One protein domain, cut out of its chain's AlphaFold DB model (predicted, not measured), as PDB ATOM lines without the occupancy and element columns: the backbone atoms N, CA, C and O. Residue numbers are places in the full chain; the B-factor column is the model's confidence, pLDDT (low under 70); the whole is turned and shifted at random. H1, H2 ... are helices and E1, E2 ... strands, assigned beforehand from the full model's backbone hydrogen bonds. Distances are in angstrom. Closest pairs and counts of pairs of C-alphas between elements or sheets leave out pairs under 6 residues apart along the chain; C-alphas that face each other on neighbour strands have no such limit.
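AT A GLANCE: This is residues 72 to 173 of the 191 residues of an uncharacterized protein of marine sediment metagenome (UniProt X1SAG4). A strongly twisted, antiparallel five-stranded sheet has H1 along one face and short H2 on the opposite face; H3 rises from the E5 edge on H1's side, and H4 crosses H3 at the far end of the elongated body. The printed part has 102 residues in the order H1 E1 E2 E3 E4 H2 E5 H3 H4, class mixed, with sheet order E4 E3 E2 E1 E5. It is compact, radius of gyration of the C-alphas 13.6 A, spanning 46 by 27 by 18 A.

IN THESE COORDINATES: The strands are E1, residues 87 to 94, 20.2 A; E2, 101 to 108, 19.6 A; E3, 113 to 115; E4, 122 to 124; and E5, 135 to 141, 17.8 A. H1, 72 to 83, 16.2 A, begins at C-alpha (200.449, 110.202, 136.468). H2 is 125 to 132, H3 142 to 152, 15.5 A. H4, 160 to 172, 18.9 A, ends at C-alpha (209.819, 135.581, 152.802).

HOW THE PARTS SIT: E1 to E4 form a meander, each strand the antiparallel neighbour of the one before: N 89 and O 106 are 2.9 A apart, N 115 and O 107 2.8 A, N 114 and O 123 2.7 A. E5 pairs with E1, N 90 to O 138 at 2.8 A. E1 bends by 64 degrees at residue 91, E2 by 59 at 104. Helices on both faces give three layers: H1 and H3 on one, H2 on the other. H1 runs along E2, height 8.0 A; the closest C-alphas are Tyr 73 and Ala 105, 5.1 A. H3 stands up from the sheet by 58 degrees. With residues 77 to 81 alone, H1 touches H3 at a steep tilt of 46 degrees, opposite ways, closest C-alphas Ile 81 and Val 142, 6.2 A. With residues 163 to 167 alone, H4 touches H3 about perpendicular, 80 degrees, closest C-alphas Met 148 and Val 166, 6.5 A. H1, H2 and H3 have every O i to N i+4 pair within hydrogen-bond range, H4 5 of 9.

THE WHOLE: The two farthest C-alphas, Gly 97 and Ser 173, are 47.0 A apart. The printed part has no cut and no long link. Residues 96 to 98 and 169 to 173 have pLDDT under 70.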
ATOM      1  N   CYS A  72     200.581 109.067 137.385       95.06
ATOM      2  CA  CYS A  72     200.449 110.202 136.468       95.06
ATOM      3  C   CYS A  72     201.073 111.494 137.014       95.06
ATOM      4  O   CYS A  72     201.792 112.158 136.281       95.06
ATOM      5  N   TYR A  73     200.889 111.802 138.299       96.75
ATOM      6  CA  TYR A  73     201.477 112.980 138.950       96.75
ATOM      7  C   TYR A  73     203.005 112.977 138.907       96.75
ATOM      8  O   TYR A  73     203.644 113.938 138.488       96.75
ATOM      9  N   GLU A  74     203.600 111.859 139.319       96.06
ATOM     10  CA  GLU A  74     205.050 111.705 139.366       96.06
ATOM     11  C   GLU A  74     205.654 111.646 137.955       96.06
ATOM     12  O   GLU A  74     206.695 112.251 137.697       96.06
ATOM     13  N   ASP A  75     205.004 110.935 137.035       96.19
ATOM     14  CA  ASP A  75     205.463 110.785 135.655       96.19
ATOM     15  C   ASP A  75     205.366 112.119 134.885       96.19
ATOM     16  O   ASP A  75     206.323 112.486 134.201       96.19
ATOM     17  N   ALA A  76     204.274 112.880 135.049       97.81
ATOM     18  CA  ALA A  76     204.106 114.229 134.493       97.81
ATOM     19  C   ALA A  76     205.153 115.201 135.036       97.81
ATOM     20  O   ALA A  76     205.820 115.887 134.262       97.81
ATOM     21  N   TRP A  77     205.374 115.199 136.353       98.19
ATOM     22  CA  TRP A  77     206.417 116.016 136.961       98.19
ATOM     23  C   TRP A  77     207.809 115.664 136.418       98.19
ATOM     24  O   TRP A  77     208.541 116.547 135.977       98.19
ATOM     25  N   ARG A  78     208.177 114.374 136.369       96.50
ATOM     26  CA  ARG A  78     209.482 113.938 135.831       96.50
ATOM     27  C   ARG A  78     209.683 114.375 134.390       96.50
ATOM     28  O   ARG A  78     210.788 114.774 134.024       96.50
ATOM     29  N   PHE A  79     208.640 114.251 133.576       97.44
ATOM     30  CA  PHE A  79     208.680 114.687 132.193       97.44
ATOM     31  C   PHE A  79     208.926 116.192 132.105       97.44
ATOM     32  O   PHE A  79     209.879 116.590 131.439       97.44
ATOM     33  N   LEU A  80     208.146 116.999 132.830       98.38
ATOM     34  CA  LEU A  80     208.289 118.455 132.864       98.38
ATOM     35  C   LEU A  80     209.715 118.878 133.244       98.38
ATOM     36  O   LEU A  80     210.346 119.635 132.514       98.38
ATOM     37  N   ILE A  81     210.249 118.349 134.353       97.81
ATOM     38  CA  ILE A  81     211.600 118.690 134.825       97.81
ATOM     39  C   ILE A  81     212.668 118.299 133.803       97.81
ATOM     40  O   ILE A  81     213.659 119.002 133.651       97.81
ATOM     41  N   LYS A  82     212.479 117.186 133.087       96.44
ATOM     42  CA  LYS A  82     213.415 116.749 132.048       96.44
ATOM     43  C   LYS A  82     213.347 117.611 130.787       96.44
ATOM     44  O   LYS A  82     214.379 117.791 130.148       96.44
ATOM     45  N   GLN A  83     212.154 118.048 130.383       94.44
ATOM     46  CA  GLN A  83     212.002 118.908 129.206       94.44
ATOM     47  C   GLN A  83     212.418 120.351 129.487       94.44
ATOM     48  O   GLN A  83     212.791 121.051 128.556       94.44
ATOM     49  N   GLU A  84     212.356 120.785 130.751       95.50
ATOM     50  CA  GLU A  84     212.622 122.166 131.174       95.50
ATOM     51  C   GLU A  84     211.690 123.199 130.502       95.50
ATOM     52  O   GLU A  84     211.944 124.401 130.540       95.50
ATOM     53  N   GLU A  85     210.572 122.745 129.924       95.62
ATOM     54  CA  GLU A  85     209.571 123.580 129.262       95.62
ATOM     55  C   GLU A  85     208.146 123.030 129.432       95.62
ATOM     56  O   GLU A  85     207.935 121.830 129.623       95.62
ATOM     57  N   GLY A  86     207.165 123.929 129.316       97.62
ATOM     58  CA  GLY A  86     205.741 123.624 129.445       97.62
ATOM     59  C   GLY A  86     205.165 123.915 130.827       97.62
ATOM     60  O   GLY A  86     205.797 124.550 131.674       97.62
ATOM     61  N   GLU A  87     203.939 123.451 131.031       98.50
ATOM     62  CA  GLU A  87     203.201 123.569 132.283       98.50
ATOM     63  C   GLU A  87     202.716 122.193 132.733       98.50
ATOM     64  O   GLU A  87     202.125 121.440 131.957       98.50
ATOM     65  N   LEU A  88     202.940 121.872 134.006       98.62
ATOM     66  CA  LEU A  88     202.302 120.734 134.655       98.62
ATOM     67  C   LEU A  88     200.873 121.118 135.012       98.62
ATOM     68  O   LEU A  88     200.646 122.114 135.700       98.62
ATOM     69  N   VAL A  89     199.924 120.301 134.577       98.50
ATOM     70  CA  VAL A  89     198.503 120.495 134.842       98.50
ATOM     71  C   VAL A  89     198.013 119.365 135.731       98.50
ATOM     72  O   VAL A  89     198.226 118.192 135.430       98.50
ATOM     73  N   HIS A  90     197.356 119.719 136.832       97.88
ATOM     74  CA  HIS A  90     196.566 118.808 137.652       97.88
ATOM     75  C   HIS A  90     195.088 119.074 137.390       97.88
ATOM     76  O   HIS A  90     194.653 120.227 137.340       97.88
ATOM     77  N   GLY A  91     194.307 118.009 137.257       96.38
ATOM     78  CA  GLY A  91     192.876 118.134 137.048       96.38
ATOM     79  C   GLY A  91     192.184 116.790 136.950       96.38
ATOM     80  O   GLY A  91     192.576 115.808 137.589       96.38
ATOM     81  N   THR A  92     191.146 116.729 136.124       95.56
ATOM     82  CA  THR A  92     190.433 115.480 135.848       95.56
ATOM     83  C   THR A  92     190.321 115.214 134.359       95.56
ATOM     84  O   THR A  92     190.274 116.143 133.561       95.56
ATOM     85  N   VAL A  93     190.266 113.937 133.992       94.31
ATOM     86  CA  VAL A  93     189.991 113.471 132.629       94.31
ATOM     87  C   VAL A  93     188.917 112.391 132.666       94.31
ATOM     88  O   VAL A  93     188.705 111.738 133.691       94.31
ATOM     89  N   TRP A  94     188.228 112.181 131.556       91.50
ATOM     90  CA  TRP A  94     187.412 110.996 131.330       91.50
ATOM     91  C   TRP A  94     188.325 109.799 131.075       91.50
ATOM     92  O   TRP A  94     189.240 109.871 130.255       91.50
ATOM     93  N   SER A  95     188.076 108.694 131.782       80.38
ATOM     94  CA  SER A  95     188.803 107.449 131.551       80.38
ATOM     95  C   SER A  95     188.595 106.979 130.113       80.38
ATOM     96  O   SER A  95     187.540 107.202 129.516       80.38
ATOM     97  N   GLU A  96     189.568 106.267 129.557       68.00
ATOM     98  CA  GLU A  96     189.418 105.636 128.248       68.00
ATOM     99  C   GLU A  96     188.230 104.656 128.279       68.00
ATOM    100  O   GLU A  96     188.153 103.788 129.146       68.00
ATOM    101  N   GLY A  97     187.251 104.850 127.388       65.88
ATOM    102  CA  GLY A  97     185.946 104.165 127.428       65.88
ATOM    103  C   GLY A  97     184.801 105.009 128.005       65.88
ATOM    104  O   GLY A  97     183.636 104.671 127.816       65.88
ATOM    105  N   GLY A  98     185.118 106.146 128.627       66.19
ATOM    106  CA  GLY A  98     184.174 107.186 129.024       66.19
ATOM    107  C   GLY A  98     183.245 106.820 130.181       66.19
ATOM    108  O   GLY A  98     182.147 107.356 130.283       66.19
ATOM    109  N   GLU A  99     183.650 105.889 131.041       76.88
ATOM    110  CA  GLU A  99     182.776 105.389 132.108       76.88
ATOM    111  C   GLU A  99     182.810 106.258 133.373       76.88
ATOM    112  O   GLU A  99     181.834 106.293 134.124       76.88
ATOM    113  N   ARG A 100     183.917 106.968 133.627       86.81
ATOM    114  CA  ARG A 100     184.088 107.803 134.824       86.81
ATOM    115  C   ARG A 100     185.106 108.919 134.616       86.81
ATOM    116  O   ARG A 100     186.011 108.801 133.795       86.81
ATOM    117  N   THR A 101     184.998 109.966 135.428       91.25
ATOM    118  CA  THR A 101     186.063 110.959 135.590       91.25
ATOM    119  C   THR A 101     187.104 110.461 136.592       91.25
ATOM    120  O   THR A 101     186.771 109.867 137.624       91.25
ATOM    121  N   VAL A 102     188.377 110.687 136.287       91.06
ATOM    122  CA  VAL A 102     189.518 110.309 137.126       91.06
ATOM    123  C   VAL A 102     190.412 111.515 137.364       91.06
ATOM    124  O   VAL A 102     190.600 112.344 136.475       91.06
ATOM    125  N   LYS A 103     190.961 111.616 138.577       93.50
ATOM    126  CA  LYS A 103     191.993 112.607 138.887       93.50
ATOM    127  C   LYS A 103     193.268 112.272 138.120       93.50
ATOM    128  O   LYS A 103     193.675 111.111 138.099       93.50
ATOM    129  N   HIS A 104     193.888 113.276 137.522       95.75
ATOM    130  CA  HIS A 104     194.956 113.073 136.560       95.75
ATOM    131  C   HIS A 104     195.926 114.258 136.520       95.75
ATOM    132  O   HIS A 104     195.614 115.351 136.996       95.75
ATOM    133  N   ALA A 105     197.102 114.020 135.945       97.81
ATOM    134  CA  ALA A 105     198.108 115.037 135.700       97.81
ATOM    135  C   ALA A 105     198.719 114.839 134.315       97.81
ATOM    136  O   ALA A 105     198.956 113.703 133.915       97.81
ATOM    137  N   TRP A 106     198.976 115.930 133.603       98.38
ATOM    138  CA  TRP A 106     199.571 115.933 132.264       98.38
ATOM    139  C   TRP A 106     200.483 117.147 132.095       98.38
ATOM    140  O   TRP A 106     200.532 118.019 132.964       98.38
ATOM    141  N   VAL A 107     201.229 117.199 130.990       98.69
ATOM    142  CA  VAL A 107     202.082 118.351 130.671       98.69
ATOM    143  C   VAL A 107     201.629 118.992 129.373       98.69
ATOM    144  O   VAL A 107     201.542 118.325 128.346       98.69
ATOM    145  N   GLU A 108     201.369 120.294 129.411       98.56
ATOM    146  CA  GLU A 108     201.099 121.103 128.227       98.56
ATOM    147  C   GLU A 108     202.366 121.801 127.757       98.56
ATOM    148  O   GLU A 108     203.003 122.546 128.497       98.56
ATOM    149  N   LEU A 109     202.740 121.559 126.504       98.12
ATOM    150  CA  LEU A 109     203.925 122.135 125.894       98.12
ATOM    151  C   LEU A 109     203.589 123.430 125.144       98.12
ATOM    152  O   LEU A 109     202.521 123.529 124.530       98.12
ATOM    153  N   PRO A 110     204.539 124.383 125.050       96.94
ATOM    154  CA  PRO A 110     204.345 125.630 124.302       96.94
ATOM    155  C   PRO A 110     204.053 125.412 122.808       96.94
ATOM    156  O   PRO A 110     203.527 126.288 122.126       96.94
ATOM    157  N   THR A 111     204.383 124.226 122.292       96.75
ATOM    158  CA  THR A 111     204.126 123.791 120.913       96.75
ATOM    159  C   THR A 111     202.650 123.492 120.626       96.75
ATOM    160  O   THR A 111     202.298 123.238 119.473       96.75
ATOM    161  N   GLY A 112     201.784 123.503 121.645       96.81
ATOM    162  CA  GLY A 112     200.369 123.136 121.532       96.81
ATOM    163  C   GLY A 112     200.112 121.627 121.605       96.81
ATOM    164  O   GLY A 112     199.031 121.164 121.229       96.81
ATOM    165  N   TYR A 113     201.101 120.858 122.069       98.19
ATOM    166  CA  TYR A 113     200.975 119.434 122.362       98.19
ATOM    167  C   TYR A 113     200.821 119.193 123.863       98.19
ATOM    168  O   TYR A 113     201.389 119.905 124.682       98.19
ATOM    169  N   VAL A 114     200.085 118.145 124.204       98.44
ATOM    170  CA  VAL A 114     199.941 117.580 125.541       98.44
ATOM    171  C   VAL A 114     200.737 116.285 125.587       98.44
ATOM    172  O   VAL A 114     200.562 115.431 124.715       98.44
ATOM    173  N   TRP A 115     201.585 116.119 126.594       98.19
ATOM    174  CA  TRP A 115     202.165 114.826 126.930       98.19
ATOM    175  C   TRP A 115     201.336 114.160 128.029       98.19
ATOM    176  O   TRP A 115     201.157 114.728 129.109       98.19
ATOM    177  N   GLU A 116     200.824 112.962 127.742       95.31
ATOM    178  CA  GLU A 116     199.961 112.206 128.652       95.31
ATOM    179  C   GLU A 116     200.758 111.037 129.279       95.31
ATOM    180  O   GLU A 116     201.258 110.165 128.561       95.31
ATOM    181  N   PRO A 117     200.924 110.998 130.615       94.00
ATOM    182  CA  PRO A 117     201.851 110.075 131.274       94.00
ATOM    183  C   PRO A 117     201.440 108.594 131.276       94.00
ATOM    184  O   PRO A 117     202.315 107.719 131.369       94.00
ATOM    185  N   GLN A 118     200.148 108.263 131.227       89.50
ATOM    186  CA  GLN A 118     199.686 106.873 131.302       89.50
ATOM    187  C   GLN A 118     199.984 106.113 130.006       89.50
ATOM    188  O   GLN A 118     200.493 104.990 130.052       89.50
ATOM    189  N   THR A 119     199.736 106.742 128.864       88.88
ATOM    190  CA  THR A 119     200.033 106.266 127.510       88.88
ATOM    191  C   THR A 119     201.489 106.518 127.128       88.88
ATOM    192  O   THR A 119     202.074 105.698 126.416       88.88
ATOM    193  N   GLY A 120     202.089 107.595 127.649       91.12
ATOM    194  CA  GLY A 120     203.416 108.079 127.269       91.12
ATOM    195  C   GLY A 120     203.443 108.781 125.907       91.12
ATOM    196  O   GLY A 120     204.532 109.043 125.391       91.12
ATOM    197  N   ASP A 121     202.273 109.057 125.330       94.00
ATOM    198  CA  ASP A 121     202.112 109.583 123.981       94.00
ATOM    199  C   ASP A 121     201.896 111.111 123.992       94.00
ATOM    200  O   ASP A 121     201.516 111.721 124.995       94.00
ATOM    201  N   TYR A 122     202.153 111.738 122.840       97.19
ATOM    202  CA  TYR A 122     201.875 113.154 122.610       97.19
ATOM    203  C   TYR A 122     200.578 113.321 121.829       97.19
ATOM    204  O   TYR A 122     200.380 112.697 120.785       97.19
ATOM    205  N   TYR A 123     199.743 114.248 122.278       97.19
ATOM    206  CA  TYR A 123     198.485 114.595 121.637       97.19
ATOM    207  C   TYR A 123     198.488 116.076 121.272       97.19
ATOM    208  O   TYR A 123     198.832 116.900 122.112       97.19
ATOM    209  N   PRO A 124     198.062 116.478 120.065       98.12
ATOM    210  CA  PRO A 124     197.658 117.863 119.851       98.12
ATOM    211  C   PRO A 124     196.592 118.248 120.887       98.12
ATOM    212  O   PRO A 124     195.671 117.461 121.113       98.12
ATOM    213  N   ALA A 125     196.668 119.443 121.479       96.94
ATOM    214  CA  ALA A 125     195.764 119.854 122.563       96.94
ATOM    215  C   ALA A 125     194.274 119.681 122.204       96.94
ATOM    216  O   ALA A 125     193.481 119.199 123.008       96.94
ATOM    217  N   MET A 126     193.895 119.970 120.953       96.62
ATOM    218  CA  MET A 126     192.529 119.739 120.466       96.62
ATOM    219  C   MET A 126     192.113 118.263 120.500       96.62
ATOM    220  O   MET A 126     190.973 117.957 120.845       96.62
ATOM    221  N   LEU A 127     193.012 117.350 120.125       95.69
ATOM    222  CA  LEU A 127     192.729 115.917 120.156       95.69
ATOM    223  C   LEU A 127     192.660 115.423 121.603       95.69
ATOM    224  O   LEU A 127     191.761 114.657 121.936       95.69
ATOM    225  N   PHE A 128     193.549 115.913 122.469       95.62
ATOM    226  CA  PHE A 128     193.497 115.618 123.898       95.62
ATOM    227  C   PHE A 128     192.147 116.038 124.503       95.62
ATOM    228  O   PHE A 128     191.490 115.233 125.161       95.62
ATOM    229  N   GLN A 129     191.655 117.238 124.163       95.12
ATOM    230  CA  GLN A 129     190.343 117.719 124.601       95.12
ATOM    231  C   GLN A 129     189.192 116.801 124.170       95.12
ATOM    232  O   GLN A 129     188.257 116.568 124.933       95.12
ATOM    233  N   GLN A 130     189.242 116.295 122.936       93.25
ATOM    234  CA  GLN A 130     188.195 115.437 122.379       93.25
ATOM    235  C   GLN A 130     188.197 114.031 122.980       93.25
ATOM    236  O   GLN A 130     187.127 113.461 123.181       93.25
ATOM    237  N   LEU A 131     189.382 113.470 123.228       91.69
ATOM    238  CA  LEU A 131     189.530 112.099 123.712       91.69
ATOM    239  C   LEU A 131     189.331 111.993 125.224       91.69
ATOM    240  O   LEU A 131     188.690 111.053 125.686       91.69
ATOM    241  N   PHE A 132     189.874 112.950 125.974       92.62
ATOM    242  CA  PHE A 132     189.985 112.864 127.428       92.62
ATOM    243  C   PHE A 132     189.088 113.856 128.165       92.62
ATOM    244  O   PHE A 132     188.915 113.709 129.367       92.62
ATOM    245  N   ILE A 133     188.499 114.845 127.477       94.69
ATOM    246  CA  ILE A 133     187.612 115.864 128.070       94.69
ATOM    247  C   ILE A 133     188.207 116.406 129.390       94.69
ATOM    248  O   ILE A 133     187.587 116.271 130.451       94.69
ATOM    249  N   PRO A 134     189.445 116.937 129.354       96.31
ATOM    250  CA  PRO A 134     190.125 117.400 130.543       96.31
ATOM    251  C   PRO A 134     189.379 118.580 131.166       96.31
ATOM    252  O   PRO A 134     188.785 119.414 130.471       96.31
ATOM    253  N   LEU A 135     189.432 118.630 132.492       96.50
ATOM    254  CA  LEU A 135     189.080 119.784 133.298       96.50
ATOM    255  C   LEU A 135     190.296 120.166 134.134       96.50
ATOM    256  O   LEU A 135     190.678 119.435 135.051       96.50
ATOM    257  N   ASP A 136     190.871 121.312 133.805       96.00
ATOM    258  CA  ASP A 136     192.025 121.883 134.484       96.00
ATOM    259  C   ASP A 136     191.624 122.414 135.860       96.00
ATOM    260  O   ASP A 136     190.685 123.207 135.979       96.00
ATOM    261  N   GLU A 137     192.360 122.019 136.894       96.38
ATOM    262  CA  GLU A 137     192.162 122.528 138.254       96.38
ATOM    263  C   GLU A 137     193.326 123.435 138.660       96.38
ATOM    264  O   GLU A 137     193.107 124.564 139.100       96.38
ATOM    265  N   HIS A 138     194.565 122.979 138.449       96.81
ATOM    266  CA  HIS A 138     195.769 123.729 138.802       96.81
ATOM    267  C   HIS A 138     196.851 123.594 137.732       96.81
ATOM    268  O   HIS A 138     197.043 122.527 137.154       96.81
ATOM    269  N   ARG A 139     197.592 124.683 137.511       97.81
ATOM    270  CA  ARG A 139     198.737 124.752 136.595       97.81
ATOM    271  C   ARG A 139     199.988 125.200 137.336       97.81
ATOM    272  O   ARG A 139     199.895 126.020 138.257       97.81
ATOM    273  N   TYR A 140     201.129 124.664 136.922       98.06
ATOM    274  CA  TYR A 140     202.435 124.956 137.497       98.06
ATOM    275  C   TYR A 140     203.464 125.095 136.383       98.06
ATOM    276  O   TYR A 140     203.603 124.211 135.534       98.06
ATOM    277  N   THR A 141     204.227 126.178 136.425       97.94
ATOM    278  CA  THR A 141     205.480 126.288 135.678       97.94
ATOM    279  C   THR A 141     206.482 125.227 136.144       97.94
ATOM    280  O   THR A 141     206.321 124.608 137.200       97.94
ATOM    281  N   VAL A 142     207.554 125.033 135.371       97.94
ATOM    282  CA  VAL A 142     208.660 124.121 135.717       97.94
ATOM    283  C   VAL A 142     209.210 124.414 137.120       97.94
ATOM    284  O   VAL A 142     209.380 123.497 137.924       97.94
ATOM    285  N   GLU A 143     209.440 125.691 137.431       97.25
ATOM    286  CA  GLU A 143     209.972 126.134 138.722       97.25
ATOM    287  C   GLU A 143     208.976 125.905 139.863       97.25
ATOM    288  O   GLU A 143     209.323 125.277 140.867       97.25
ATOM    289  N   GLU A 144     207.716 126.322 139.694       97.56
ATOM    290  CA  GLU A 144     206.675 126.090 140.700       97.56
ATOM    291  C   GLU A 144     206.517 124.595 140.993       97.56
ATOM    292  O   GLU A 144     206.492 124.195 142.154       97.56
ATOM    293  N   ALA A 145     206.466 123.748 139.961       97.94
ATOM    294  CA  ALA A 145     206.350 122.302 140.117       97.94
ATOM    295  C   ALA A 145     207.555 121.702 140.865       97.94
ATOM    296  O   ALA A 145     207.384 120.818 141.711       97.94
ATOM    297  N   ALA A 146     208.774 122.178 140.591       97.62
ATOM    298  CA  ALA A 146     209.977 121.752 141.302       97.62
ATOM    299  C   ALA A 146     209.920 122.130 142.793       97.62
ATOM    300  O   ALA A 146     210.172 121.285 143.658       97.62
ATOM    301  N   ILE A 147     209.532 123.371 143.103       96.62
ATOM    302  CA  ILE A 147     209.390 123.873 144.478       96.62
ATOM    303  C   ILE A 147     208.301 123.102 145.229       96.62
ATOM    304  O   ILE A 147     208.522 122.668 146.364       96.62
ATOM    305  N   MET A 148     207.139 122.913 144.599       97.56
ATOM    306  CA  MET A 148     206.012 122.181 145.168       97.56
ATOM    307  C   MET A 148     206.414 120.753 145.536       97.56
ATOM    308  O   MET A 148     206.217 120.343 146.683       97.56
ATOM    309  N   ALA A 149     207.059 120.021 144.622       97.19
ATOM    310  CA  ALA A 149     207.504 118.655 144.890       97.19
ATOM    311  C   ALA A 149     208.553 118.591 146.009       97.19
ATOM    312  O   ALA A 149     208.435 117.782 146.933       97.19
ATOM    313  N   ALA A 150     209.540 119.492 145.984       96.44
ATOM    314  CA  ALA A 150     210.592 119.535 146.993       96.44
ATOM    315  C   ALA A 150     210.060 119.856 148.402       96.44
ATOM    316  O   ALA A 150     210.542 119.293 149.385       96.44
ATOM    317  N   ARG A 151     209.074 120.755 148.519       94.88
ATOM    318  CA  ARG A 151     208.555 121.226 149.816       94.88
ATOM    319  C   ARG A 151     207.431 120.358 150.382       94.88
ATOM    320  O   ARG A 151     207.315 120.267 151.602       94.88
ATOM    321  N   THR A 152     206.616 119.731 149.535       95.44
ATOM    322  CA  THR A 152     205.502 118.865 149.976       95.44
ATOM    323  C   THR A 152     205.897 117.393 150.103       95.44
ATOM    324  O   THR A 152     205.217 116.630 150.790       95.44
ATOM    325  N   GLY A 153     206.994 116.973 149.461       95.81
ATOM    326  CA  GLY A 153     207.462 115.585 149.474       95.81
ATOM    327  C   GLY A 153     206.597 114.619 148.655       95.81
ATOM    328  O   GLY A 153     206.735 113.407 148.806       95.81
ATOM    329  N   ASN A 154     205.699 115.129 147.809       95.50
ATOM    330  CA  ASN A 154     204.888 114.359 146.863       95.50
ATOM    331  C   ASN A 154     204.739 115.145 145.544       95.50
ATOM    332  O   ASN A 154     205.166 116.288 145.475       95.50
ATOM    333  N   HIS A 155     204.156 114.547 144.502       96.38
ATOM    334  CA  HIS A 155     204.023 115.169 143.169       96.38
ATOM    335  C   HIS A 155     202.599 115.664 142.870       96.38
ATOM    336  O   HIS A 155     202.283 115.987 141.731       96.38
ATOM    337  N   GLY A 156     201.740 115.692 143.887       93.88
ATOM    338  CA  GLY A 156     200.337 116.052 143.781       93.88
ATOM    339  C   GLY A 156     199.360 114.885 144.010       93.88
ATOM    340  O   GLY A 156     199.777 113.762 144.313       93.88
ATOM    341  N   PRO A 157     198.048 115.159 143.880       94.44
ATOM    342  CA  PRO A 157     197.488 116.484 143.603       94.44
ATOM    343  C   PRO A 157     197.706 117.426 144.791       94.44
ATOM    344  O   PRO A 157     197.498 117.027 145.935       94.44
ATOM    345  N   TRP A 158     198.119 118.660 144.512       95.25
ATOM    346  CA  TRP A 158     198.237 119.712 145.522       95.25
ATOM    347  C   TRP A 158     196.986 120.581 145.511       95.25
ATOM    348  O   TRP A 158     196.455 120.861 144.436       95.25
ATOM    349  N   THR A 159     196.527 121.019 146.679       93.50
ATOM    350  CA  THR A 159     195.407 121.967 146.763       93.50
ATOM    351  C   THR A 159     195.863 123.396 146.475       93.50
ATOM    352  O   THR A 159     197.056 123.714 146.524       93.50
ATOM    353  N   GLU A 160     194.910 124.292 146.213       92.50
ATOM    354  CA  GLU A 160     195.212 125.717 146.047       92.50
ATOM    355  C   GLU A 160     195.830 126.311 147.320       92.50
ATOM    356  O   GLU A 160     196.761 127.110 147.253       92.50
ATOM    357  N   GLU A 161     195.373 125.887 148.501       93.12
ATOM    358  CA  GLU A 161     195.934 126.335 149.776       93.12
ATOM    359  C   GLU A 161     197.387 125.882 149.945       93.12
ATOM    360  O   GLU A 161     198.221 126.677 150.382       93.12
ATOM    361  N   GLU A 162     197.705 124.636 149.575       93.44
ATOM    362  CA  GLU A 162     199.084 124.140 149.566       93.44
ATOM    363  C   GLU A 162     199.936 124.940 148.581       93.44
ATOM    364  O   GLU A 162     201.021 125.395 148.951       93.44
ATOM    365  N   LYS A 163     199.429 125.184 147.364       93.69
ATOM    366  CA  LYS A 163     200.103 126.010 146.353       93.69
ATOM    367  C   LYS A 163     200.427 127.399 146.904       93.69
ATOM    368  O   LYS A 163     201.586 127.813 146.886       93.69
ATOM    369  N   ILE A 164     199.434 128.092 147.460       93.00
ATOM    370  CA  ILE A 164     199.604 129.426 148.046       93.00
ATOM    371  C   ILE A 164     200.611 129.376 149.195       93.00
ATOM    372  O   ILE A 164     201.545 130.174 149.226       93.00
ATOM    373  N   GLN A 165     200.466 128.448 150.141       92.31
ATOM    374  CA  GLN A 165     201.345 128.360 151.308       92.31
ATOM    375  C   GLN A 165     202.801 128.082 150.919       92.31
ATOM    376  O   GLN A 165     203.725 128.628 151.526       92.31
ATOM    377  N   VAL A 166     203.014 127.215 149.932       92.19
ATOM    378  CA  VAL A 166     204.344 126.783 149.510       92.19
ATOM    379  C   VAL A 166     205.024 127.850 148.663       92.19
ATOM    380  O   VAL A 166     206.189 128.144 148.932       92.19
ATOM    381  N   LEU A 167     204.328 128.460 147.702       90.88
ATOM    382  CA  LEU A 167     204.914 129.450 146.793       90.88
ATOM    383  C   LEU A 167     205.013 130.848 147.428       90.88
ATOM    384  O   LEU A 167     205.993 131.553 147.217       90.88
ATOM    385  N   SER A 168     204.092 131.236 148.319       83.75
ATOM    386  CA  SER A 168     204.192 132.525 149.036       83.75
ATOM    387  C   SER A 168     205.393 132.616 149.986       83.75
ATOM    388  O   SER A 168     205.861 133.714 150.284       83.75
ATOM    389  N   ARG A 169     205.943 131.477 150.437       64.69
ATOM    390  CA  ARG A 169     207.170 131.443 151.254       64.69
ATOM    391  C   ARG A 169     208.407 131.947 150.506       64.69
ATOM    392  O   ARG A 169     209.384 132.276 151.170       64.69
ATOM    393  N   GLU A 170     208.370 132.057 149.178       54.16
ATOM    394  CA  GLU A 170     209.448 132.690 148.405       54.16
ATOM    395  C   GLU A 170     209.541 134.198 148.652       54.16
ATOM    396  O   GLU A 170     210.640 134.732 148.785       54.16
ATOM    397  N   HIS A 171     208.407 134.871 148.882       47.59
ATOM    398  CA  HIS A 171     208.409 136.283 149.276       47.59
ATOM    399  C   HIS A 171     208.990 136.526 150.678       47.59
ATOM    400  O   HIS A 171     209.280 137.667 151.021       47.59
ATOM    401  N   HIS A 172     209.166 135.482 151.493       42.88
ATOM    402  CA  HIS A 172     209.819 135.581 152.802       42.88
ATOM    403  C   HIS A 172     211.256 135.036 152.816       42.88
ATOM    404  O   HIS A 172     211.934 135.186 153.831       42.88
ATOM    405  N   SER A 173     211.741 134.414 151.730       43.84
ATOM    406  CA  SER A 173     213.093 133.837 151.671       43.84
ATOM    407  C   SER A 173     214.121 134.665 150.899       43.84
ATOM    408  O   SER A 173     215.274 134.246 150.823       43.84
TER     409      SER A 173